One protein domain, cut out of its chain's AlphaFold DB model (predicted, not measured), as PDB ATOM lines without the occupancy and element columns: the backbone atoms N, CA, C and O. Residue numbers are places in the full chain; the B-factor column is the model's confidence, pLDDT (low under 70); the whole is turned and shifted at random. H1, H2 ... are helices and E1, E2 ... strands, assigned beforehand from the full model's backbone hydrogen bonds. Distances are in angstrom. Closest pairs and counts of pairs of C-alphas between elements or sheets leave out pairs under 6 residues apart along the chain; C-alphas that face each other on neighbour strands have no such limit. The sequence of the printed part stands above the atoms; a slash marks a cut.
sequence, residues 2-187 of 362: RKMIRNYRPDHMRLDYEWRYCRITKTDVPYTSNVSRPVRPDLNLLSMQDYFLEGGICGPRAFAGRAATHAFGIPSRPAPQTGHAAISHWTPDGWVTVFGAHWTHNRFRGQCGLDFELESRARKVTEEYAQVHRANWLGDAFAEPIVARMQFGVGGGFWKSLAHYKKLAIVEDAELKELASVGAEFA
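AT A GLANCE: This is residues 2 to 187 of the 362 residues of an uncharacterized protein of Akkermansiaceae bacterium (UniProt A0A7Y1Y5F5). A small sheet of three strands stands in the middle of an elongated body, with helix H5 over one face and H6 over the other. Beyond H5, the short helices H1, H3 and H4 pack on it and make one end; beyond H6, the helical hairpin of H7 and H8 makes the other end, and residues 174 to 187 run back toward the sheet. The printed part has 186 residues, mostly helix by class, with eight named helices and three named strands in the order H1 to H5, E1 to E3, H6 to H8; the antiparallel sheet runs E1, E2, E3. It is only just compact, close to loose, with a radius of gyration of the C-alphas of 19.2 A and spans of 59 by 32 by 28 A.

HOW THE PARTS SIT: Start at H1, residues 2 to 8; it and H2, residues 10 to 13, only just touch, and only at the corner, with C-alphas 5 and 12 closest at 7.5 A. H5, residues 58 to 71, is the hub, touching three helices. H1 only just touches its residues 68 to 71, with 3 pairs of C-alphas within 8 A, Arg 2 and Ala 71 closest at 5.4 A. H3, residues 24 to 27, touches H5, C-alphas 25 and 65 closest at 5.1 A. H4, residues 47 to 54, touches residues 60 to 64 of H5 alone, C-alphas 51 and 60 closest at 6.1 A, at a steep tilt of 54 degrees, opposite ways. Next come E1, residues 76 to 81, E2, 84 to 91, and E3, 94 to 98, a meander, each strand the antiparallel neighbour of the one before. Look for N 79 and O 86 at 3.0 A, and N 91 and O 94 at 2.8 A, within hydrogen-bond range. H5 is over E1 and E2 at a height over the sheet of 8.7 A, C-alphas 58 and 85 closest at 5.1 A. H6, residues 113 to 122, is over E3 on the opposite face, at 9.8 A, C-alphas 95 and 117 closest at 7.0 A. H8, residues 158 to 173, touches H6 with residues 167 to 171 alone, C-alphas 122 and 167 closest at 5.4 A. H7, residues 126 to 141, forms a helical hairpin with H8, at a shallow tilt of 11 degrees, C-alphas 132 and 163 closest at 4.7 A. Every O i to N i+4 pair is within hydrogen-bond range in H1, H5, H6 and H8, against 10 of 12 in H7 and 1 of 4 in H4, where 4 of 5 O i to N i+3 pairs are; H2 and H3 are too short for an i+4 pair.

IN THESE COORDINATES: Find C-alpha 2 at (-7.158, 45.688, 35.547), where H1 begins. H5 runs 19.9 A from C-alpha 58 at (0.104, 45.073, 14.734), and E2 runs 22.4 A. H7 is 22.7 A long, and H8 runs 21.7 A to C-alpha 173 at (31.114, 36.449, 33.548).

THE WHOLE: The two farthest C-alphas, of Asp 42 and Phe 158, are 60.2 A apart. The printed part has no cut; the links H3 to H4, E3 to H6 and H7 to H8 are long. Residues 186 to 187 are under 70 in pLDDT.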
ATOM      1  N   ARG A   2      -7.402  46.703  34.488       92.44
ATOM      2  CA  ARG A   2      -7.158  45.688  35.547       92.44
ATOM      3  C   ARG A   2      -8.420  44.922  35.982       92.44
ATOM      4  O   ARG A   2      -8.412  43.698  36.014       92.44
ATOM      5  N   LYS A   3      -9.498  45.654  36.290       93.81
ATOM      6  CA  LYS A   3     -10.813  45.084  36.636       93.81
ATOM      7  C   LYS A   3     -11.392  44.251  35.484       93.81
ATOM      8  O   LYS A   3     -11.793  43.119  35.704       93.81
ATOM      9  N   MET A   4     -11.311  44.782  34.261       94.38
ATOM     10  CA  MET A   4     -11.729  44.079  33.047       94.38
ATOM     11  C   MET A   4     -11.016  42.734  32.893       94.38
ATOM     12  O   MET A   4     -11.702  41.734  32.788       94.38
ATOM     13  N   ILE A   5      -9.682  42.664  32.974       94.38
ATOM     14  CA  ILE A   5      -8.965  41.382  32.843       94.38
ATOM     15  C   ILE A   5      -9.376  40.393  33.940       94.38
ATOM     16  O   ILE A   5      -9.634  39.239  33.628       94.38
ATOM     17  N   ARG A   6      -9.521  40.839  35.197       95.31
ATOM     18  CA  ARG A   6      -9.961  39.971  36.308       95.31
ATOM     19  C   ARG A   6     -11.329  39.328  36.072       95.31
ATOM     20  O   ARG A   6     -11.524  38.181  36.453       95.31
ATOM     21  N   ASN A   7     -12.258  40.062  35.468       96.75
ATOM     22  CA  ASN A   7     -13.612  39.572  35.207       96.75
ATOM     23  C   ASN A   7     -13.715  38.834  33.867       96.75
ATOM     24  O   ASN A   7     -14.440  37.858  33.738       96.75
ATOM     25  N   TYR A   8     -13.007  39.311  32.850       95.62
ATOM     26  CA  TYR A   8     -13.164  38.874  31.470       95.62
ATOM     27  C   TYR A   8     -12.242  37.695  31.137       95.62
ATOM     28  O   TYR A   8     -12.720  36.691  30.618       95.62
ATOM     29  N   ARG A   9     -10.955  37.784  31.500       92.81
ATOM     30  CA  ARG A   9      -9.904  36.783  31.232       92.81
ATOM     31  C   ARG A   9      -9.009  36.543  32.461       92.81
ATOM     32  O   ARG A   9      -7.806  36.815  32.407       92.81
ATOM     33  N   PRO A  10      -9.561  36.073  33.599       93.38
ATOM     34  CA  PRO A  10      -8.758  35.753  34.784       93.38
ATOM     35  C   PRO A  10      -7.679  34.696  34.507       93.38
ATOM     36  O   PRO A  10      -6.633  34.708  35.151       93.38
ATOM     37  N   ASP A  11      -7.881  33.832  33.508       89.44
ATOM     38  CA  ASP A  11      -6.883  32.876  33.023       89.44
ATOM     39  C   ASP A  11      -5.577  33.557  32.579       89.44
ATOM     40  O   ASP A  11      -4.492  33.064  32.880       89.44
ATOM     41  N   HIS A  12      -5.637  34.749  31.971       89.75
ATOM     42  CA  HIS A  12      -4.435  35.494  31.551       89.75
ATOM     43  C   HIS A  12      -3.572  35.994  32.703       89.75
ATOM     44  O   HIS A  12      -2.433  36.405  32.479       89.75
ATOM     45  N   MET A  13      -4.103  35.990  33.924       89.19
ATOM     46  CA  MET A  13      -3.352  36.360  35.120       89.19
ATOM     47  C   MET A  13      -2.474  35.214  35.629       89.19
ATOM     48  O   MET A  13      -1.524  35.465  36.367       89.19
ATOM     49  N   ARG A  14      -2.798  33.976  35.235       87.62
ATOM     50  CA  ARG A  14      -2.140  32.742  35.683       87.62
ATOM     51  C   ARG A  14      -1.144  32.183  34.666       87.62
ATOM     52  O   ARG A  14      -0.443  31.236  34.984       87.62
ATOM     53  N   LEU A  15      -1.063  32.778  33.474       87.44
ATOM     54  CA  LEU A  15      -0.091  32.390  32.451       87.44
ATOM     55  C   LEU A  15       1.352  32.638  32.909       87.44
ATOM     56  O   LEU A  15       1.606  33.446  33.820       87.44
ATOM     57  N   ASP A  16       2.282  31.998  32.205       88.62
ATOM     58  CA  ASP A  16       3.715  32.254  32.313       88.62
ATOM     59  C   ASP A  16       4.014  33.738  32.141       88.62
ATOM     60  O   ASP A  16       3.288  34.474  31.464       88.62
ATOM     61  N   TYR A  17       5.075  34.206  32.796       88.19
ATOM     62  CA  TYR A  17       5.348  35.637  32.898       88.19
ATOM     63  C   TYR A  17       5.474  36.326  31.541       88.19
ATOM     64  O   TYR A  17       5.047  37.470  31.425       88.19
ATOM     65  N   GLU A  18       5.996  35.630  30.533       88.38
ATOM     66  CA  GLU A  18       6.100  36.082  29.142       88.38
ATOM     67  C   GLU A  18       4.746  36.324  28.450       88.38
ATOM     68  O   GLU A  18       4.647  37.166  27.561       88.38
ATOM     69  N   TRP A  19       3.682  35.645  28.884       90.25
ATOM     70  CA  TRP A  19       2.333  35.775  28.324       90.25
ATOM     71  C   TRP A  19       1.372  36.552  29.214       90.25
ATOM     72  O   TRP A  19       0.329  37.037  28.751       90.25
ATOM     73  N   ARG A  20       1.701  36.667  30.499       88.06
ATOM     74  CA  ARG A  20       0.824  37.227  31.520       88.06
ATOM     75  C   ARG A  20       0.362  38.631  31.136       88.06
ATOM     76  O   ARG A  20       1.156  39.536  30.887       88.06
ATOM     77  N   TYR A  21      -0.957  38.806  31.085       89.81
ATOM     78  CA  TYR A  21      -1.673  40.014  30.640       89.81
ATOM     79  C   TYR A  21      -1.500  40.416  29.167       89.81
ATOM     80  O   TYR A  21      -2.437  40.964  28.593       89.81
ATOM     81  N   CYS A  22      -0.352  40.176  28.528       89.75
ATOM     82  CA  CYS A  22      -0.128  40.572  27.136       89.75
ATOM     83  C   CYS A  22      -0.842  39.640  26.136       89.75
ATOM     84  O   CYS A  22      -1.201  40.094  25.043       89.75
ATOM     85  N   ARG A  23      -1.137  38.385  26.523       88.75
ATOM     86  CA  ARG A  23      -1.853  37.384  25.702       88.75
ATOM     87  C   ARG A  23      -3.240  37.840  25.241       88.75
ATOM     88  O   ARG A  23      -3.702  37.388  24.188       88.75
ATOM     89  N   ILE A  24      -3.860  38.789  25.947       88.62
ATOM     90  CA  ILE A  24      -5.117  39.445  25.549       88.62
ATOM     91  C   ILE A  24      -5.059  40.001  24.116       88.62
ATOM     92  O   ILE A  24      -6.042  39.966  23.384       88.62
ATOM     93  N   THR A  25      -3.871  40.429  23.678       88.56
ATOM     94  CA  THR A  25      -3.603  40.935  22.324       88.56
ATOM     95  C   THR A  25      -3.976  39.937  21.237       88.56
ATOM     96  O   THR A  25      -4.498  40.314  20.195       88.56
ATOM     97  N   LYS A  26      -3.671  38.658  21.461       85.06
ATOM     98  CA  LYS A  26      -3.918  37.592  20.489       85.06
ATOM     99  C   LYS A  26      -5.335  37.045  20.601       85.06
ATOM    100  O   LYS A  26      -5.926  36.655  19.603       85.06
ATOM    101  N   THR A  27      -5.840  36.970  21.822       84.81
ATOM    102  CA  THR A  27      -7.045  36.203  22.155       84.81
ATOM    103  C   THR A  27      -8.330  37.019  22.054       84.81
ATOM    104  O   THR A  27      -9.361  36.450  21.704       84.81
ATOM    105  N   ASP A  28      -8.261  38.331  22.297       87.81
ATOM    106  CA  ASP A  28      -9.438  39.198  22.457       87.81
ATOM    107  C   ASP A  28      -9.357  40.528  21.689       87.81
ATOM    108  O   ASP A  28     -10.300  41.315  21.724       87.81
ATOM    109  N   VAL A  29      -8.268  40.784  20.957       88.50
ATOM    110  CA  VAL A  29      -8.150  41.940  20.052       88.50
ATOM    111  C   VAL A  29      -8.033  41.427  18.618       88.50
ATOM    112  O   VAL A  29      -6.974  40.914  18.265       88.50
ATOM    113  N   PRO A  30      -9.062  41.546  17.763       83.69
ATOM    114  CA  PRO A  30      -9.020  40.998  16.405       83.69
ATOM    115  C   PRO A  30      -7.844  41.524  15.555       83.69
ATOM    116  O   PRO A  30      -7.484  42.697  15.612       83.69
ATOM    117  N   TYR A  31      -7.228  40.666  14.742       83.06
ATOM    118  CA  TYR A  31      -6.324  41.069  13.660       83.06
ATOM    119  C   TYR A  31      -7.174  41.381  12.437       83.06
ATOM    120  O   TYR A  31      -7.837  40.490  11.905       83.06
ATOM    121  N   THR A  32      -7.197  42.645  12.037       79.56
ATOM    122  CA  THR A  32      -8.025  43.158  10.937       79.56
ATOM    123  C   THR A  32      -7.237  44.196  10.137       79.56
ATOM    124  O   THR A  32      -6.058  44.444  10.400       79.56
ATOM    125  N   SER A  33      -7.871  44.797   9.130       76.44
ATOM    126  CA  SER A  33      -7.279  45.877   8.343       76.44
ATOM    127  C   SER A  33      -7.151  47.178   9.151       76.44
ATOM    128  O   SER A  33      -7.432  47.251  10.351       76.44
ATOM    129  N   ASN A  34      -6.683  48.245   8.502       77.12
ATOM    130  CA  ASN A  34      -6.651  49.546   9.146       77.12
ATOM    131  C   ASN A  34      -8.079  50.104   9.272       77.12
ATOM    132  O   ASN A  34      -8.670  50.553   8.293       77.12
ATOM    133  N   VAL A  35      -8.629  50.052  10.482       78.94
ATOM    134  CA  VAL A  35      -9.978  50.539  10.796       78.94
ATOM    135  C   VAL A  35      -9.939  52.037  11.120       78.94
ATOM    136  O   VAL A  35      -9.086  52.480  11.897       78.94
ATOM    137  N   SER A  36     -10.856  52.818  10.542       84.00
ATOM    138  CA  SER A  36     -11.053  54.224  10.926       84.00
ATOM    139  C   SER A  36     -11.600  54.301  12.350       84.00
ATOM    140  O   SER A  36     -12.501  53.544  12.703       84.00
ATOM    141  N   ARG A  37     -11.047  55.194  13.175       85.81
ATOM    142  CA  ARG A  37     -11.394  55.315  14.596       85.81
ATOM    143  C   ARG A  37     -11.811  56.747  14.931       85.81
ATOM    144  O   ARG A  37     -11.180  57.667  14.406       85.81
ATOM    145  N   PRO A  38     -12.806  56.955  15.813       90.12
ATOM    146  CA  PRO A  38     -13.492  55.941  16.627       90.12
ATOM    147  C   PRO A  38     -14.467  55.068  15.821       90.12
ATOM    148  O   PRO A  38     -15.155  55.576  14.938       90.12
ATOM    149  N   VAL A  39     -14.538  53.767  16.130       86.56
ATOM    150  CA  VAL A  39     -15.450  52.821  15.452       86.56
ATOM    151  C   VAL A  39     -16.907  53.125  15.800       86.56
ATOM    152  O   VAL A  39     -17.783  53.082  14.939       86.56
ATOM    153  N   ARG A  40     -17.163  53.446  17.071       89.00
ATOM    154  CA  ARG A  40     -18.482  53.813  17.600       89.00
ATOM    155  C   ARG A  40     -18.424  55.189  18.266       89.00
ATOM    156  O   ARG A  40     -18.286  55.269  19.490       89.00
ATOM    157  N   PRO A  41     -18.479  56.283  17.478       90.75
ATOM    158  CA  PRO A  41     -18.406  57.646  18.006       90.75
ATOM    159  C   PRO A  41     -19.505  57.946  19.033       90.75
ATOM    160  O   PRO A  41     -19.277  58.694  19.979       90.75
ATOM    161  N   ASP A  42     -20.675  57.326  18.867       92.62
ATOM    162  CA  ASP A  42     -21.838  57.443  19.747       92.62
ATOM    163  C   ASP A  42     -21.578  56.941  21.175       92.62
ATOM    164  O   ASP A  42     -22.213  57.408  22.117       92.62
ATOM    165  N   LEU A  43     -20.612  56.036  21.352       89.81
ATOM    166  CA  LEU A  43     -20.269  55.456  22.650       89.81
ATOM    167  C   LEU A  43     -19.178  56.234  23.398       89.81
ATOM    168  O   LEU A  43     -18.897  55.912  24.551       89.81
ATOM    169  N   ASN A  44     -18.554  57.231  22.756       89.81
ATOM    170  CA  ASN A  44     -17.497  58.075  23.328       89.81
ATOM    171  C   ASN A  44     -16.417  57.280  24.102       89.81
ATOM    172  O   ASN A  44     -16.040  57.613  25.228       89.81
ATOM    173  N   LEU A  45     -15.955  56.177  23.505       88.38
ATOM    174  CA  LEU A  45     -14.992  55.272  24.126       88.38
ATOM    175  C   LEU A  45     -13.568  55.831  24.084       88.38
ATOM    176  O   LEU A  45     -13.170  56.539  23.159       88.38
ATOM    177  N   LEU A  46     -12.748  55.423  25.055       86.44
ATOM    178  CA  LEU A  46     -11.305  55.644  24.989       86.44
ATOM    179  C   LEU A  46     -10.714  54.864  23.808       86.44
ATOM    180  O   LEU A  46     -11.128  53.737  23.537       86.44
ATOM    181  N   SER A  47      -9.654  55.385  23.181       82.12
ATOM    182  CA  SER A  47      -8.998  54.726  22.034       82.12
ATOM    183  C   SER A  47      -8.593  53.276  22.316       82.12
ATOM    184  O   SER A  47      -8.620  52.432  21.429       82.12
ATOM    185  N   MET A  48      -8.246  52.965  23.567       83.19
ATOM    186  CA  MET A  48      -7.932  51.603  23.982       83.19
ATOM    187  C   MET A  48      -9.144  50.662  23.930       83.19
ATOM    188  O   MET A  48      -9.000  49.511  23.537       83.19
ATOM    189  N   GLN A  49     -10.312  51.129  24.372       87.62
ATOM    190  CA  GLN A  49     -11.548  50.344  24.346       87.62
ATOM    191  C   GLN A  49     -11.996  50.125  22.898       87.62
ATOM    192  O   GLN A  49     -12.417  49.029  22.546       87.62
ATOM    193  N   ASP A  50     -11.794  51.128  22.045       87.94
ATOM    194  CA  ASP A  50     -12.077  51.060  20.612       87.94
ATOM    195  C   ASP A  50     -11.258  49.966  19.894       87.94
ATOM    196  O   ASP A  50     -11.749  49.309  18.978       87.94
ATOM    197  N   TYR A  51     -10.032  49.681  20.357       89.06
ATOM    198  CA  TYR A  51      -9.231  48.569  19.828       89.06
ATOM    199  C   TYR A  51      -9.850  47.194  20.084       89.06
ATOM    200  O   TYR A  51      -9.655  46.304  19.265       89.06
ATOM    201  N   PHE A  52     -10.616  47.001  21.159       88.19
ATOM    202  CA  PHE A  52     -11.309  45.728  21.386       88.19
ATOM    203  C   PHE A  52     -12.499  45.531  20.439       88.19
ATOM    204  O   PHE A  52     -12.851  44.391  20.154       88.19
ATOM    205  N   LEU A  53     -13.101  46.610  19.921       86.88
ATOM    206  CA  LEU A  53     -14.315  46.523  19.104       86.88
ATOM    207  C   LEU A  53     -14.075  45.851  17.748       86.88
ATOM    208  O   LEU A  53     -14.770  44.898  17.402       86.88
ATOM    209  N   GLU A  54     -13.099  46.359  16.994       81.88
ATOM    210  CA  GLU A  54     -12.792  45.903  15.626       81.88
ATOM    211  C   GLU A  54     -11.328  45.494  15.452       81.88
ATOM    212  O   GLU A  54     -10.906  45.097  14.363       81.88
ATOM    213  N   GLY A  55     -10.529  45.567  16.518       85.69
ATOM    214  CA  GLY A  55      -9.143  45.144  16.461       85.69
ATOM    215  C   GLY A  55      -8.264  46.104  15.674       85.69
ATOM    216  O   GLY A  55      -8.386  47.325  15.799       85.69
ATOM    217  N   GLY A  56      -7.345  45.554  14.887       84.00
ATOM    218  CA  GLY A  56      -6.494  46.263  13.935       84.00
ATOM    219  C   GLY A  56      -5.240  45.463  13.582       84.00
ATOM    220  O   GLY A  56      -5.060  44.335  14.038       84.00
ATOM    221  N   ILE A  57      -4.347  46.076  12.804       84.81
ATOM    222  CA  ILE A  57      -3.024  45.513  12.483       84.81
ATOM    223  C   ILE A  57      -2.141  45.515  13.762       84.81
ATOM    224  O   ILE A  57      -2.594  45.812  14.872       84.81
ATOM    225  N   CYS A  58      -0.856  45.197  13.639       85.19
ATOM    226  CA  CYS A  58       0.104  45.073  14.734       85.19
ATOM    227  C   CYS A  58       0.134  46.257  15.728       85.19
ATOM    228  O   CYS A  58       0.252  46.033  16.927       85.19
ATOM    229  N   GLY A  59      -0.042  47.511  15.289       87.31
ATOM    230  CA  GLY A  59       0.016  48.700  16.159       87.31
ATOM    231  C   GLY A  59      -1.044  48.735  17.281       87.31
ATOM    232  O   GLY A  59      -0.671  48.727  18.458       87.31
ATOM    233  N   PRO A  60      -2.351  48.774  16.949       88.50
ATOM    234  CA  PRO A  60      -3.452  48.688  17.917       88.50
ATOM    235  C   PRO A  60      -3.349  47.490  18.866       88.50
ATOM    236  O   PRO A  60      -3.500  47.633  20.080       88.50
ATOM    237  N   ARG A  61      -3.008  46.319  18.319       88.75
ATOM    238  CA  ARG A  61      -2.803  45.078  19.077       88.75
ATOM    239  C   ARG A  61      -1.657  45.213  20.079       88.75
ATOM    240  O   ARG A  61      -1.856  45.007  21.276       88.75
ATOM    241  N   ALA A  62      -0.492  45.671  19.625       90.19
ATOM    242  CA  ALA A  62       0.654  45.921  20.489       90.19
ATOM    243  C   ALA A  62       0.338  46.955  21.585       90.19
ATOM    244  O   ALA A  62       0.806  46.848  22.719       90.19
ATOM    245  N   PHE A  63      -0.474  47.969  21.278       91.69
ATOM    246  CA  PHE A  63      -0.917  48.931  22.281       91.69
ATOM    247  C   PHE A  63      -1.801  48.278  23.351       91.69
ATOM    248  O   PHE A  63      -1.564  48.504  24.538       91.69
ATOM    249  N   ALA A  64      -2.781  47.461  22.955       90.88
ATOM    250  CA  ALA A  64      -3.690  46.796  23.886       90.88
ATOM    251  C   ALA A  64      -2.933  45.902  24.884       90.88
ATOM    252  O   ALA A  64      -3.140  46.031  26.094       90.88
ATOM    253  N   GLY A  65      -1.988  45.086  24.404       91.75
ATOM    254  CA  GLY A  65      -1.134  44.261  25.264       91.75
ATOM    255  C   GLY A  65      -0.245  45.071  26.208       91.75
ATOM    256  O   GLY A  65      -0.094  44.714  27.376       91.75
ATOM    257  N   ARG A  66       0.310  46.205  25.752       93.00
ATOM    258  CA  ARG A  66       1.101  47.096  26.622       93.00
ATOM    259  C   ARG A  66       0.258  47.737  27.706       93.00
ATOM    260  O   ARG A  66       0.665  47.802  28.857       93.00
ATOM    261  N   ALA A  67      -0.918  48.231  27.356       92.31
ATOM    262  CA  ALA A  67      -1.780  48.856  28.341       92.31
ATOM    263  C   ALA A  67      -2.379  47.822  29.317       92.31
ATOM    264  O   ALA A  67      -2.600  48.154  30.480       92.31
ATOM    265  N   ALA A  68      -2.541  46.558  28.904       93.19
ATOM    266  CA  ALA A  68      -2.807  45.448  29.817       93.19
ATOM    267  C   ALA A  68      -1.649  45.214  30.803       93.19
ATOM    268  O   ALA A  68      -1.886  45.229  32.009       93.19
ATOM    269  N   THR A  69      -0.402  45.092  30.337       93.94
ATOM    270  CA  THR A  69       0.766  44.912  31.227       93.94
ATOM    271  C   THR A  69       0.970  46.103  32.170       93.94
ATOM    272  O   THR A  69       1.106  45.913  33.381       93.94
ATOM    273  N   HIS A  70       0.857  47.338  31.668       92.69
ATOM    274  CA  HIS A  70       0.911  48.551  32.492       92.69
ATOM    275  C   HIS A  70      -0.179  48.583  33.569       92.69
ATOM    276  O   HIS A  70       0.085  48.996  34.699       92.69
ATOM    277  N   ALA A  71      -1.394  48.111  33.268       93.31
ATOM    278  CA  ALA A  71      -2.476  48.069  34.249       93.31
ATOM    279  C   ALA A  71      -2.160  47.161  35.449       93.31
ATOM    280  O   ALA A  71      -2.744  47.350  36.517       93.31
ATOM    281  N   PHE A  72      -1.233  46.214  35.309       93.56
ATOM    282  CA  PHE A  72      -0.755  45.343  36.385       93.56
ATOM    283  C   PHE A  72       0.639  45.718  36.901       93.56
ATOM    284  O   PHE A  72       1.223  44.971  37.675       93.56
ATOM    285  N   GLY A  73       1.155  46.892  36.525       93.94
ATOM    286  CA  GLY A  73       2.443  47.387  37.005       93.94
ATOM    287  C   GLY A  73       3.652  46.688  36.386       93.94
ATOM    288  O   GLY A  73       4.760  46.884  36.871       93.94
ATOM    289  N   ILE A  74       3.465  45.905  35.319       94.00
ATOM    290  CA  ILE A  74       4.584  45.309  34.590       94.00
ATOM    291  C   ILE A  74       5.220  46.388  33.702       94.00
ATOM    292  O   ILE A  74       4.520  46.984  32.871       94.00
ATOM    293  N   PRO A  75       6.535  46.649  33.837       94.69
ATOM    294  CA  PRO A  75       7.256  47.503  32.906       94.69
ATOM    295  C   PRO A  75       7.149  46.953  31.484       94.69
ATOM    296  O   PRO A  75       7.525  45.814  31.214       94.69
ATOM    297  N   SER A  76       6.653  47.766  30.558       94.62
ATOM    298  CA  SER A  76       6.572  47.416  29.143       94.62
ATOM    299  C   SER A  76       6.956  48.596  28.260       94.62
ATOM    300  O   SER A  76       6.939  49.756  28.681       94.62
ATOM    301  N   ARG A  77       7.374  48.298  27.030       93.12
ATOM    302  CA  ARG A  77       7.789  49.287  26.035       93.12
ATOM    303  C   ARG A  77       7.354  48.875  24.631       93.12
ATOM    304  O   ARG A  77       7.175  47.688  24.353       93.12
ATOM    305  N   PRO A  78       7.194  49.842  23.715       93.94
ATOM    306  CA  PRO A  78       7.095  49.539  22.297       93.94
ATOM    307  C   PRO A  78       8.370  48.862  21.787       93.94
ATOM    308  O   PRO A  78       9.475  49.299  22.113       93.94
ATOM    309  N   ALA A  79       8.192  47.856  20.936       93.44
ATOM    310  CA  ALA A  79       9.258  47.193  20.198       93.44
ATOM    311  C   ALA A  79       8.947  47.252  18.694       93.44
ATOM    312  O   ALA A  79       8.585  46.247  18.090       93.44
ATOM    313  N   PRO A  80       8.958  48.448  18.073       92.69
ATOM    314  CA  PRO A  80       8.694  48.547  16.653       92.69
ATOM    315  C   PRO A  80       9.861  47.952  15.862       92.69
ATOM    316  O   PRO A  80      11.038  48.138  16.189       92.69
ATOM    317  N   GLN A  81       9.482  47.261  14.799       91.44
ATOM    318  CA  GLN A  81      10.333  46.570  13.850       91.44
ATOM    319  C   GLN A  81      10.009  47.104  12.451       91.44
ATOM    320  O   GLN A  81       9.089  47.900  12.247       91.44
ATOM    321  N   THR A  82      10.800  46.741  11.450       88.38
ATOM    322  CA  THR A  82      10.487  47.150  10.074       88.38
ATOM    323  C   THR A  82       9.226  46.429   9.604       88.38
ATOM    324  O   THR A  82       9.187  45.208   9.627       88.38
ATOM    325  N   GLY A  83       8.195  47.188   9.216       85.06
ATOM    326  CA  GLY A  83       6.901  46.644   8.784       85.06
ATOM    327  C   GLY A  83       6.003  46.128   9.914       85.06
ATOM    328  O   GLY A  83       4.873  45.742   9.644       85.06
ATOM    329  N   HIS A  84       6.461  46.161  11.171       88.56
ATOM    330  CA  HIS A  84       5.774  45.491  12.270       88.56
ATOM    331  C   HIS A  84       5.871  46.244  13.604       88.56
ATOM    332  O   HIS A  84       6.832  46.964  13.873       88.56
ATOM    333  N   ALA A  85       4.870  46.080  14.464       88.56
ATOM    334  CA  ALA A  85       4.831  46.657  15.801       88.56
ATOM    335  C   ALA A  85       4.667  45.546  16.839       88.56
ATOM    336  O   ALA A  85       3.604  44.939  16.942       88.56
ATOM    337  N   ALA A  86       5.708  45.336  17.641       91.50
ATOM    338  CA  ALA A  86       5.705  44.371  18.726       91.50
ATOM    339  C   ALA A  86       5.707  45.061  20.100       91.50
ATOM    340  O   ALA A  86       5.708  46.299  20.238       91.50
ATOM    341  N   ILE A  87       5.693  44.236  21.141       93.25
ATOM    342  CA  ILE A  87       5.789  44.657  22.534       93.25
ATOM    343  C   ILE A  87       7.046  44.037  23.128       93.25
ATOM    344  O   ILE A  87       7.344  42.883  22.854       93.25
ATOM    345  N   SER A  88       7.734  44.761  24.005       94.62
ATOM    346  CA  SER A  88       8.615  44.116  24.977       94.62
ATOM    347  C   SER A  88       8.143  44.431  26.383       94.62
ATOM    348  O   SER A  88       7.689  45.547  26.650       94.62
ATOM    349  N   HIS A  89       8.263  43.478  27.294       95.06
ATOM    350  CA  HIS A  89       7.985  43.714  28.704       95.06
ATOM    351  C   HIS A  89       8.951  42.946  29.592       95.06
ATOM    352  O   HIS A  89       9.679  42.064  29.139       95.06
ATOM    353  N   TRP A  90       8.977  43.347  30.853       95.25
ATOM    354  CA  TRP A  90       9.788  42.716  31.873       95.25
ATOM    355  C   TRP A  90       9.089  41.471  32.434       95.25
ATOM    356  O   TRP A  90       7.867  41.457  32.615       95.25
ATOM    357  N   THR A  91       9.883  40.450  32.722       93.81
ATOM    358  CA  THR A  91       9.574  39.244  33.494       93.81
ATOM    359  C   THR A  91      10.630  39.111  34.602       93.81
ATOM    360  O   THR A  91      11.683  39.750  34.508       93.81
ATOM    361  N   PRO A  92      10.406  38.283  35.639       91.62
ATOM    362  CA  PRO A  92      11.435  37.993  36.641       91.62
ATOM    363  C   PRO A  92      12.777  37.548  36.035       91.62
ATOM    364  O   PRO A  92      13.836  37.918  36.545       91.62
ATOM    365  N   ASP A  93      12.736  36.850  34.898       90.50
ATOM    366  CA  ASP A  93      13.922  36.343  34.208       90.50
ATOM    367  C   ASP A  93      14.572  37.369  33.269       90.50
ATOM    368  O   ASP A  93      15.725  37.200  32.874       90.50
ATOM    369  N   GLY A  94      13.919  38.492  32.957       92.94
ATOM    370  CA  GLY A  94      14.493  39.549  32.123       92.94
ATOM    371  C   GLY A  94      13.487  40.244  31.215       92.94
ATOM    372  O   GLY A  94      12.280  40.153  31.387       92.94
ATOM    373  N   TRP A  95      13.987  40.999  30.240       95.69
ATOM    374  CA  TRP A  95      13.126  41.583  29.215       95.69
ATOM    375  C   TRP A  95      12.927  40.595  28.072       95.69
ATOM    376  O   TRP A  95      13.891  40.035  27.563       95.69
ATOM    377  N   VAL A  96      11.684  40.456  27.622       94.69
ATOM    378  CA  VAL A  96      11.314  39.607  26.486       94.69
ATOM    379  C   VAL A  96      10.615  40.436  25.414       94.69
ATOM    380  O   VAL A  96       9.901  41.394  25.723       94.69
ATOM    381  N   THR A  97      10.838  40.088  24.145       94.31
ATOM    382  CA  THR A  97      10.039  40.601  23.023       94.31
ATOM    383  C   THR A  97       8.924  39.616  22.713       94.31
ATOM    384  O   THR A  97       9.182  38.438  22.496       94.31
ATOM    385  N   VAL A  98       7.692  40.116  22.680       91.44
ATOM    386  CA  VAL A  98       6.470  39.338  22.471       91.44
ATOM    387  C   VAL A  98       5.798  39.792  21.184       91.44
ATOM    388  O   VAL A  98       5.695  40.996  20.915       91.44
ATOM    389  N   PHE A  99       5.300  38.825  20.413       88.62
ATOM    390  CA  PHE A  99       4.663  39.032  19.114       88.62
ATOM    391  C   PHE A  99       5.583  39.658  18.071       88.62
ATOM    392  O   PHE A  99       5.087  40.321  17.173       88.62
ATOM    393  N   GLY A 100       6.901  39.518  18.176       88.69
ATOM    394  CA  GLY A 100       7.843  40.126  17.240       88.69
ATOM    395  C   GLY A 100       9.147  39.358  17.172       88.69
ATOM    396  O   GLY A 100       9.409  38.494  18.001       88.69
ATOM    397  N   ALA A 101       9.966  39.697  16.181       91.44
ATOM    398  CA  ALA A 101      11.284  39.106  16.001       91.44
ATOM    399  C   ALA A 101      12.262  39.459  17.142       91.44
ATOM    400  O   ALA A 101      11.990  40.306  17.996       91.44
ATOM    401  N   HIS A 102      13.434  38.835  17.096       94.25
ATOM    402  CA  HIS A 102      14.561  39.046  18.001       94.25
ATOM    403  C   HIS A 102      14.991  40.528  18.145       94.25
ATOM    404  O   HIS A 102      14.723  41.376  17.286       94.25
ATOM    405  N   TRP A 103      15.724  40.847  19.222       94.44
ATOM    406  CA  TRP A 103      16.169  42.202  19.580       94.44
ATOM    407  C   TRP A 103      16.970  42.932  18.493       94.44
ATOM    408  O   TRP A 103      16.944  44.164  18.445       94.44
ATOM    409  N   THR A 104      17.612  42.208  17.576       94.12
ATOM    410  CA  THR A 104      18.268  42.757  16.370       94.12
ATOM    411  C   THR A 104      17.336  43.605  15.504       94.12
ATOM    412  O   THR A 104      17.797  44.524  14.831       94.12
ATOM    413  N   HIS A 105      16.027  43.338  15.531       93.50
ATOM    414  CA  HIS A 105      15.033  44.048  14.722       93.50
ATOM    415  C   HIS A 105      14.336  45.190  15.473       93.50
ATOM    416  O   HIS A 105      13.652  46.010  14.855       93.50
ATOM    417  N   ASN A 106      14.520  45.267  16.793       93.69
ATOM    418  CA  ASN A 106      13.857  46.240  17.653       93.69
ATOM    419  C   ASN A 106      14.571  47.593  17.644       93.69
ATOM    420  O   ASN A 106      15.800  47.683  17.649       93.69
ATOM    421  N   ARG A 107      13.793  48.674  17.722       93.50
ATOM    422  CA  ARG A 107      14.313  50.034  17.928       93.50
ATOM    423  C   ARG A 107      13.296  50.900  18.645       93.50
ATOM    424  O   ARG A 107      12.131  50.864  18.304       93.50
ATOM    425  N   PHE A 108      13.686  51.730  19.600       93.94
ATOM    426  CA  PHE A 108      12.745  52.678  20.203       93.94
ATOM    427  C   PHE A 108      13.479  53.863  20.818       93.94
ATOM    428  O   PHE A 108      14.473  53.682  21.513       93.94
ATOM    429  N   ARG A 109      12.974  55.080  20.560       92.75
ATOM    430  CA  ARG A 109      13.533  56.351  21.062       92.75
ATOM    431  C   ARG A 109      15.053  56.491  20.850       92.75
ATOM    432  O   ARG A 109      15.774  56.883  21.759       92.75
ATOM    433  N   GLY A 110      15.532  56.156  19.650       92.19
ATOM    434  CA  GLY A 110      16.953  56.279  19.300       92.19
ATOM    435  C   GLY A 110      17.867  55.240  19.961       92.19
ATOM    436  O   GLY A 110      19.069  55.465  20.049       92.19
ATOM    437  N   GLN A 111      17.309  54.120  20.430       94.50
ATOM    438  CA  GLN A 111      18.051  52.977  20.956       94.50
ATOM    439  C   GLN A 111      17.667  51.700  20.199       94.50
ATOM    440  O   GLN A 111      16.474  51.405  20.070       94.50
ATOM    441  N   CYS A 112      18.650  50.935  19.720       95.31
ATOM    442  CA  CYS A 112      18.424  49.611  19.141       95.31
ATOM    443  C   CYS A 112      18.107  48.576  20.233       95.31
ATOM    444  O   CYS A 112      18.367  48.788  21.419       95.31
ATOM    445  N   GLY A 113      17.505  47.454  19.845       95.50
ATOM    446  CA  GLY A 113      17.110  46.413  20.788       95.50
ATOM    447  C   GLY A 113      18.292  45.795  21.518       95.50
ATOM    448  O   GLY A 113      18.226  45.695  22.735       95.50
ATOM    449  N   LEU A 114      19.378  45.485  20.804       95.88
ATOM    450  CA  LEU A 114      20.593  44.910  21.391       95.88
ATOM    451  C   LEU A 114      21.204  45.800  22.487       95.88
ATOM    452  O   LEU A 114      21.576  45.301  23.542       95.88
ATOM    453  N   ASP A 115      21.267  47.124  22.279       95.88
ATOM    454  CA  ASP A 115      21.789  48.041  23.306       95.88
ATOM    455  C   ASP A 115      20.885  48.069  24.545       95.88
ATOM    456  O   ASP A 115      21.383  48.053  25.667       95.88
ATOM    457  N   PHE A 116      19.561  48.080  24.358       95.94
ATOM    458  CA  PHE A 116      18.611  48.024  25.474       95.94
ATOM    459  C   PHE A 116      18.688  46.704  26.245       95.94
ATOM    460  O   PHE A 116      18.668  46.707  27.473       95.94
ATOM    461  N   GLU A 117      18.732  45.592  25.522       95.62
ATOM    462  CA  GLU A 117      18.757  44.245  26.074       95.62
ATOM    463  C   GLU A 117      20.024  44.062  26.927       95.62
ATOM    464  O   GLU A 117      19.908  43.807  28.130       95.62
ATOM    465  N   LEU A 118      21.203  44.365  26.363       96.44
ATOM    466  CA  LEU A 118      22.495  44.295  27.052       96.44
ATOM    467  C   LEU A 118      22.511  45.170  28.308       96.44
ATOM    468  O   LEU A 118      22.930  44.746  29.384       96.44
ATOM    469  N   GLU A 119      22.043  46.411  28.168       95.25
ATOM    470  CA  GLU A 119      21.909  47.360  29.269       95.25
ATOM    471  C   GLU A 119      21.033  46.801  30.398       95.25
ATOM    472  O   GLU A 119      21.364  46.951  31.574       95.25
ATOM    473  N   SER A 120      19.924  46.146  30.052       94.44
ATOM    474  CA  SER A 120      18.991  45.579  31.021       94.44
ATOM    475  C   SER A 120      19.549  44.346  31.738       94.44
ATOM    476  O   SER A 120      19.343  44.218  32.945       94.44
ATOM    477  N   ARG A 121      20.295  43.478  31.036       94.94
ATOM    478  CA  ARG A 121      20.954  42.309  31.637       94.94
ATOM    479  C   ARG A 121      22.082  42.721  32.567       94.94
ATOM    480  O   ARG A 121      22.081  42.310  33.722       94.94
ATOM    481  N   ALA A 122      22.990  43.582  32.107       96.75
ATOM    482  CA  ALA A 122      24.151  43.993  32.896       96.75
ATOM    483  C   ALA A 122      23.753  44.654  34.230       96.75
ATOM    484  O   ALA A 122      24.410  44.452  35.246       96.75
ATOM    485  N   ARG A 123      22.628  45.384  34.260       95.00
ATOM    486  CA  ARG A 123      22.084  46.009  35.481       95.00
ATOM    487  C   ARG A 123      21.689  45.021  36.582       95.00
ATOM    488  O   ARG A 123      21.529  45.460  37.718       95.00
ATOM    489  N   LYS A 124      21.528  43.725  36.280       92.38
ATOM    490  CA  LYS A 124      21.255  42.693  37.294       92.38
ATOM    491  C   LYS A 124      22.436  42.493  38.250       92.38
ATOM    492  O   LYS A 124      22.212  42.172  39.411       92.38
ATOM    493  N   VAL A 125      23.669  42.728  37.790       95.81
ATOM    494  CA  VAL A 125      24.892  42.630  38.606       95.81
ATOM    495  C   VAL A 125      25.280  44.033  39.068       95.81
ATOM    496  O   VAL A 125      26.137  44.696  38.487       95.81
ATOM    497  N   THR A 126      24.578  44.526  40.085       94.25
ATOM    498  CA  THR A 126      24.618  45.937  40.508       94.25
ATOM    499  C   THR A 126      26.017  46.429  40.880       94.25
ATOM    500  O   THR A 126      26.381  47.552  40.521       94.25
ATOM    501  N   GLU A 127      26.810  45.601  41.560       94.56
ATOM    502  CA  GLU A 127      28.168  45.946  42.000       94.56
ATOM    503  C   GLU A 127      29.112  46.171  40.816       94.56
ATOM    504  O   GLU A 127      29.754  47.218  40.712       94.56
ATOM    505  N   GLU A 128      29.131  45.238  39.863       96.25
ATOM    506  CA  GLU A 128      29.947  45.365  38.656       96.25
ATOM    507  C   GLU A 128      29.432  46.474  37.737       96.25
ATOM    508  O   GLU A 128      30.209  47.231  37.148       96.25
ATOM    509  N   TYR A 129      28.111  46.639  37.658       97.44
ATOM    510  CA  TYR A 129      27.488  47.679  36.853       97.44
ATOM    511  C   TYR A 129      27.818  49.097  37.361       97.44
ATOM    512  O   TYR A 129      27.869  50.046  36.575       97.44
ATOM    513  N   ALA A 130      28.171  49.268  38.640       97.19
ATOM    514  CA  ALA A 130      28.688  50.544  39.138       97.19
ATOM    515  C   ALA A 130      29.972  50.990  38.404       97.19
ATOM    516  O   ALA A 130      30.203  52.190  38.235       97.19
ATOM    517  N   GLN A 131      30.791  50.054  37.908       97.06
ATOM    518  CA  GLN A 131      31.977  50.374  37.104       97.06
ATOM    519  C   GLN A 131      31.594  50.928  35.724       97.06
ATOM    520  O   GLN A 131      32.246  51.851  35.235       97.06
ATOM    521  N   VAL A 132      30.490  50.449  35.136       97.75
ATOM    522  CA  VAL A 132      29.923  50.994  33.888       97.75
ATOM    523  C   VAL A 132      29.522  52.458  34.078       97.75
ATOM    524  O   VAL A 132      29.789  53.289  33.210       97.75
ATOM    525  N   HIS A 133      28.922  52.809  35.220       97.56
ATOM    526  CA  HIS A 133      28.612  54.206  35.545       97.56
ATOM    527  C   HIS A 133      29.866  55.066  35.684       97.56
ATOM    528  O   HIS A 133      29.935  56.133  35.078       97.56
ATOM    529  N   ARG A 134      30.876  54.590  36.417       97.75
ATOM    530  CA  ARG A 134      32.139  55.321  36.608       97.75
ATOM    531  C   ARG A 134      32.854  55.581  35.283       97.75
ATOM    532  O   ARG A 134      33.268  56.710  35.034       97.75
ATOM    533  N   ALA A 135      32.944  54.572  34.416       97.69
ATOM    534  CA  ALA A 135      33.516  54.726  33.081       97.69
ATOM    535  C   ALA A 135      32.706  55.723  32.236       97.69
ATOM    536  O   ALA A 135      33.277  56.611  31.608       97.69
ATOM    537  N   ASN A 136      31.370  55.666  32.288       97.31
ATOM    538  CA  ASN A 136      30.543  56.661  31.612       97.31
ATOM    539  C   ASN A 136      30.800  58.088  32.116       97.31
ATOM    540  O   ASN A 136      30.955  58.976  31.282       97.31
ATOM    541  N   TRP A 137      30.885  58.311  33.428       98.25
ATOM    542  CA  TRP A 137      31.141  59.640  33.995       98.25
ATOM    543  C   TRP A 137      32.524  60.184  33.640       98.25
ATOM    544  O   TRP A 137      32.650  61.374  33.361       98.25
ATOM    545  N   LEU A 138      33.551  59.331  33.597       98.19
ATOM    546  CA  LEU A 138      34.874  59.728  33.109       98.19
ATOM    547  C   LEU A 138      34.814  60.138  31.636       98.19
ATOM    548  O   LEU A 138      35.309  61.204  31.283       98.19
ATOM    549  N   GLY A 139      34.139  59.352  30.794       98.00
ATOM    550  CA  GLY A 139      33.926  59.716  29.393       98.00
ATOM    551  C   GLY A 139      33.199  61.056  29.233       98.00
ATOM    552  O   GLY A 139      33.595  61.862  28.398       98.00
ATOM    553  N   ASP A 140      32.185  61.331  30.065       97.81
ATOM    554  CA  ASP A 140      31.496  62.631  30.072       97.81
ATOM    555  C   ASP A 140      32.443  63.774  30.474       97.81
ATOM    556  O   ASP A 140      32.443  64.823  29.833       97.81
ATOM    557  N   ALA A 141      33.293  63.568  31.488       98.12
ATOM    558  CA  ALA A 141      34.272  64.560  31.937       98.12
ATOM    559  C   ALA A 141      35.322  64.896  30.862       98.12
ATOM    560  O   ALA A 141      35.784  66.033  30.788       98.12
ATOM    561  N   PHE A 142      35.668  63.928  30.008       97.62
ATOM    562  CA  PHE A 142      36.564  64.119  28.865       97.62
ATOM    563  C   PHE A 142      35.844  64.531  27.571       97.62
ATOM    564  O   PHE A 142      36.489  64.628  26.528       97.62
ATOM    565  N   ALA A 143      34.530  64.787  27.623       97.44
ATOM    566  CA  ALA A 143      33.699  65.100  26.459       97.44
ATOM    567  C   ALA A 143      33.817  64.058  25.325       97.44
ATOM    568  O   ALA A 143      33.751  64.389  24.139       97.44
ATOM    569  N   GLU A 144      33.991  62.784  25.685       97.81
ATOM    570  CA  GLU A 144      34.038  61.691  24.724       97.81
ATOM    571  C   GLU A 144      32.674  61.498  24.044       97.81
ATOM    572  O   GLU A 144      31.630  61.560  24.707       97.81
ATOM    573  N   PRO A 145      32.642  61.187  22.735       95.50
ATOM    574  CA  PRO A 145      31.401  60.782  22.095       95.50
ATOM    575  C   PRO A 145      30.875  59.502  22.754       95.50
ATOM    576  O   PRO A 145      31.645  58.636  23.172       95.50
ATOM    577  N   ILE A 146      29.552  59.357  22.833       93.12
ATOM    578  CA  ILE A 146      28.929  58.120  23.315       93.12
ATOM    579  C   ILE A 146      29.089  56.992  22.290       93.12
ATOM    580  O   ILE A 146      29.178  57.239  21.086       93.12
ATOM    581  N   VAL A 147      29.043  55.742  22.758       94.38
ATOM    582  CA  VAL A 147      28.812  54.593  21.872       94.38
ATOM    583  C   VAL A 147      27.431  54.746  21.231       94.38
ATOM    584  O   VAL A 147      26.445  55.076  21.902       94.38
ATOM    585  N   ALA A 148      27.357  54.553  19.917       93.38
ATOM    586  CA  ALA A 148      26.166  54.805  19.129       93.38
ATOM    587  C   ALA A 148      25.016  53.880  19.555       93.38
ATOM    588  O   ALA A 148      25.006  52.682  19.293       93.38
ATOM    589  N   ARG A 149      23.964  54.450  20.149       92.06
ATOM    590  CA  ARG A 149      22.817  53.671  20.658       92.06
ATOM    591  C   ARG A 149      21.992  52.973  19.575       92.06
ATOM    592  O   ARG A 149      21.207  52.087  19.891       92.06
ATOM    593  N   MET A 150      22.144  53.378  18.315       93.62
ATOM    594  CA  MET A 150      21.489  52.753  17.158       93.62
ATOM    595  C   MET A 150      22.410  51.806  16.376       93.62
ATOM    596  O   MET A 150      21.917  51.066  15.530       93.62
ATOM    597  N   GLN A 151      23.717  51.813  16.651       92.06
ATOM    598  CA  GLN A 151      24.716  50.965  16.001       92.06
ATOM    599  C   GLN A 151      25.496  50.240  17.096       92.06
ATOM    600  O   GLN A 151      26.415  50.791  17.695       92.06
ATOM    601  N   PHE A 152      25.066  49.017  17.401       92.75
ATOM    602  CA  PHE A 152      25.528  48.263  18.562       92.75
ATOM    603  C   PHE A 152      27.061  48.148  18.601       92.75
ATOM    604  O   PHE A 152      27.665  47.629  17.667       92.75
ATOM    605  N   GLY A 153      27.673  48.665  19.671       91.88
ATOM    606  CA  GLY A 153      29.125  48.625  19.886       91.88
ATOM    607  C   GLY A 153      29.960  49.557  18.997       91.88
ATOM    608  O   GLY A 153      31.182  49.454  19.010       91.88
ATOM    609  N   VAL A 154      29.347  50.463  18.224       94.38
ATOM    610  CA  VAL A 154      30.066  51.335  17.277       94.38
ATOM    611  C   VAL A 154      30.340  52.720  17.870       94.38
ATOM    612  O   VAL A 154      29.462  53.345  18.466       94.38
ATOM    613  N   GLY A 155      31.543  53.244  17.629       93.62
ATOM    614  CA  GLY A 155      31.952  54.583  18.057       93.62
ATOM    615  C   GLY A 155      32.370  54.630  19.525       93.62
ATOM    616  O   GLY A 155      32.826  53.632  20.073       93.62
ATOM    617  N   GLY A 156      32.211  55.794  20.154       93.50
ATOM    618  CA  GLY A 156      32.662  56.033  21.524       93.50
ATOM    619  C   GLY A 156      34.092  56.577  21.629       93.50
ATOM    620  O   GLY A 156      34.902  56.414  20.716       93.50
ATOM    621  N   GLY A 157      34.398  57.251  22.742       95.50
ATOM    622  CA  GLY A 157      35.776  57.456  23.206       95.50
ATOM    623  C   GLY A 157      36.274  56.283  24.056       95.50
ATOM    624  O   GLY A 157      35.572  55.283  24.215       95.50
ATOM    625  N   PHE A 158      37.483  56.384  24.607       97.06
ATOM    626  CA  PHE A 158      38.105  55.292  25.360       97.06
ATOM    627  C   PHE A 158      37.234  54.823  26.534       97.06
ATOM    628  O   PHE A 158      36.916  53.636  26.638       97.06
ATOM    629  N   TRP A 159      36.795  55.747  27.390       98.12
ATOM    630  CA  TRP A 159      35.993  55.427  28.569       98.12
ATOM    631  C   TRP A 159      34.567  55.001  28.219       98.12
ATOM    632  O   TRP A 159      34.037  54.068  28.829       98.12
ATOM    633  N   LYS A 160      33.939  55.632  27.220       97.25
ATOM    634  CA  LYS A 160      32.592  55.249  26.760       97.25
ATOM    635  C   LYS A 160      32.571  53.854  26.132       97.25
ATOM    636  O   LYS A 160      31.649  53.081  26.401       97.25
ATOM    637  N   SER A 161      33.592  53.503  25.354       96.94
ATOM    638  CA  SER A 161      33.736  52.160  24.786       96.94
ATOM    639  C   SER A 161      34.081  51.133  25.859       96.94
ATOM    640  O   SER A 161      33.475  50.062  25.884       96.94
ATOM    641  N   LEU A 162      34.952  51.472  26.818       97.00
ATOM    642  CA  LEU A 162      35.235  50.612  27.971       97.00
ATOM    643  C   LEU A 162      33.967  50.322  28.787       97.00
ATOM    644  O   LEU A 162      33.748  49.183  29.192       97.00
ATOM    645  N   ALA A 163      33.091  51.313  28.973       97.69
ATOM    646  CA  ALA A 163      31.800  51.112  29.624       97.69
ATOM    647  C   ALA A 163      30.919  50.103  28.861       97.69
ATOM    648  O   ALA A 163      30.280  49.258  29.485       97.69
ATOM    649  N   HIS A 164      30.896  50.158  27.523       97.31
ATOM    650  CA  HIS A 164      30.169  49.186  26.700       97.31
ATOM    651  C   HIS A 164      30.752  47.771  26.825       97.31
ATOM    652  O   HIS A 164      30.004  46.838  27.110       97.31
ATOM    653  N   TYR A 165      32.072  47.612  26.696       97.06
ATOM    654  CA  TYR A 165      32.726  46.309  26.863       97.06
ATOM    655  C   TYR A 165      32.579  45.753  28.278       97.06
ATOM    656  O   TYR A 165      32.376  44.553  28.438       97.06
ATOM    657  N   LYS A 166      32.578  46.606  29.309       97.62
ATOM    658  CA  LYS A 166      32.303  46.165  30.679       97.62
ATOM    659  C   LYS A 166      30.895  45.584  30.814       97.62
ATOM    660  O   LYS A 166      30.733  44.609  31.536       97.62
ATOM    661  N   LYS A 167      29.886  46.113  30.106       98.06
ATOM    662  CA  LYS A 167      28.547  45.491  30.077       98.06
ATOM    663  C   LYS A 167      28.582  44.085  29.478       98.06
ATOM    664  O   LYS A 167      27.927  43.203  30.020       98.06
ATOM    665  N   LEU A 168      29.329  43.886  28.389       97.44
ATOM    666  CA  LEU A 168      29.497  42.568  27.766       97.44
ATOM    667  C   LEU A 168      30.182  41.593  28.729       97.44
ATOM    668  O   LEU A 168      29.638  40.522  28.968       97.44
ATOM    669  N   ALA A 169      31.287  42.014  29.353       97.88
ATOM    670  CA  ALA A 169      32.004  41.212  30.343       97.88
ATOM    671  C   ALA A 169      31.107  40.825  31.528       97.88
ATOM    672  O   ALA A 169      31.062  39.666  31.897       97.88
ATOM    673  N   ILE A 170      30.306  41.758  32.064       98.19
ATOM    674  CA  ILE A 170      29.344  41.452  33.139       98.19
ATOM    675  C   ILE A 170      28.380  40.335  32.732       98.19
ATOM    676  O   ILE A 170      28.081  39.454  33.531       98.19
ATOM    677  N   VAL A 171      27.841  40.407  31.514       96.94
ATOM    678  CA  VAL A 171      26.876  39.424  31.014       96.94
ATOM    679  C   VAL A 171      27.530  38.065  30.784       96.94
ATOM    680  O   VAL A 171      26.908  37.051  31.089       96.94
ATOM    681  N   GLU A 172      28.756  38.051  30.267       96.94
ATOM    682  CA  GLU A 172      29.542  36.839  30.033       96.94
ATOM    683  C   GLU A 172      29.967  36.178  31.352       96.94
ATOM    684  O   GLU A 172      29.628  35.020  31.580       96.94
ATOM    685  N   ASP A 173      30.599  36.931  32.258       96.75
ATOM    686  CA  ASP A 173      31.114  36.449  33.548       96.75
ATOM    687  C   ASP A 173      30.003  35.901  34.456       96.75
ATOM    688  O   ASP A 173      30.207  34.939  35.194       96.75
ATOM    689  N   ALA A 174      28.818  36.521  34.422       95.12
ATOM    690  CA  ALA A 174      27.657  36.089  35.201       95.12
ATOM    691  C   ALA A 174      26.724  35.135  34.428       95.12
ATOM    692  O   ALA A 174      25.623  34.853  34.904       95.12
ATOM    693  N   GLU A 175      27.130  34.677  33.236       94.69
ATOM    694  CA  GLU A 175      26.384  33.754  32.368       94.69
ATOM    695  C   GLU A 175      24.912  34.166  32.143       94.69
ATOM    696  O   GLU A 175      23.994  33.341  32.066       94.69
ATOM    697  N   LEU A 176      24.655  35.475  32.040       93.25
ATOM    698  CA  LEU A 176      23.300  36.015  31.944       93.25
ATOM    699  C   LEU A 176      22.726  35.773  30.551       93.25
ATOM    700  O   LEU A 176      23.025  36.493  29.597       93.25
ATOM    701  N   LYS A 177      21.839  34.788  30.435       92.81
ATOM    702  CA  LYS A 177      21.203  34.434  29.163       92.81
ATOM    703  C   LYS A 177      20.172  35.475  28.728       92.81
ATOM    704  O   LYS A 177      19.439  36.037  29.540       92.81
ATOM    705  N   GLU A 178      20.140  35.720  27.424       93.19
ATOM    706  CA  GLU A 178      19.062  36.465  26.782       93.19
ATOM    707  C   GLU A 178      17.810  35.580  26.702       93.19
ATOM    708  O   GLU A 178      17.906  34.382  26.430       93.19
ATOM    709  N   LEU A 179      16.636  36.173  26.925       92.44
ATOM    710  CA  LEU A 179      15.366  35.493  26.692       92.44
ATOM    711  C   LEU A 179      15.029  35.491  25.200       92.44
ATOM    712  O   LEU A 179      15.054  36.540  24.550       92.44
ATOM    713  N   ALA A 180      14.644  34.327  24.679       90.56
ATOM    714  CA  ALA A 180      14.162  34.205  23.310       90.56
ATOM    715  C   ALA A 180      12.907  35.065  23.087       90.56
ATOM    716  O   ALA A 180      12.068  35.224  23.974       90.56
ATOM    717  N   SER A 181      12.756  35.625  21.884       89.19
ATOM    718  CA  SER A 181      11.501  36.268  21.492       89.19
ATOM    719  C   SER A 181      10.385  35.232  21.392       89.19
ATOM    720  O   SER A 181      10.602  34.172  20.808       89.19
ATOM    721  N   VAL A 182       9.189  35.565  21.873       89.06
ATOM    722  CA  VAL A 182       8.055  34.634  21.905       89.06
ATOM    723  C   VAL A 182       6.910  35.095  21.012       89.06
ATOM    724  O   VAL A 182       6.553  36.280  20.958       89.06
ATOM    725  N   GLY A 183       6.299  34.145  20.308       80.25
ATOM    726  CA  GLY A 183       5.072  34.381  19.561       80.25
ATOM    727  C   GLY A 183       5.187  35.208  18.300       80.25
ATOM    728  O   GLY A 183       4.209  35.874  17.940       80.25
ATOM    729  N   ALA A 184       6.350  35.226  17.655       79.00
ATOM    730  CA  ALA A 184       6.520  35.888  16.365       79.00
ATOM    731  C   ALA A 184       5.512  35.351  15.326       79.00
ATOM    732  O   ALA A 184       4.938  36.122  14.561       79.00
ATOM    733  N   GLU A 185       5.201  34.059  15.384       75.06
ATOM    734  CA  GLU A 185       4.185  33.351  14.605       75.06
ATOM    735  C   GLU A 185       2.746  33.831  14.874       75.06
ATOM    736  O   GLU A 185       1.870  33.727  14.016       75.06
ATOM    737  N   PHE A 186       2.474  34.413  16.047       69.62
ATOM    738  CA  PHE A 186       1.142  34.914  16.403       69.62
ATOM    739  C   PHE A 186       0.894  36.360  15.964       69.62
ATOM    740  O   PHE A 186      -0.241  36.842  16.083       69.62
ATOM    741  N   ALA A 187       1.939  37.056  15.515       60.72
ATOM    742  CA  ALA A 187       1.937  38.492  15.265       60.72
ATOM    743  C   ALA A 187       0.853  38.931  14.264       60.72
ATOM    744  O   ALA A 187       0.223  39.973  14.463       60.72
TER     745      ALA A 187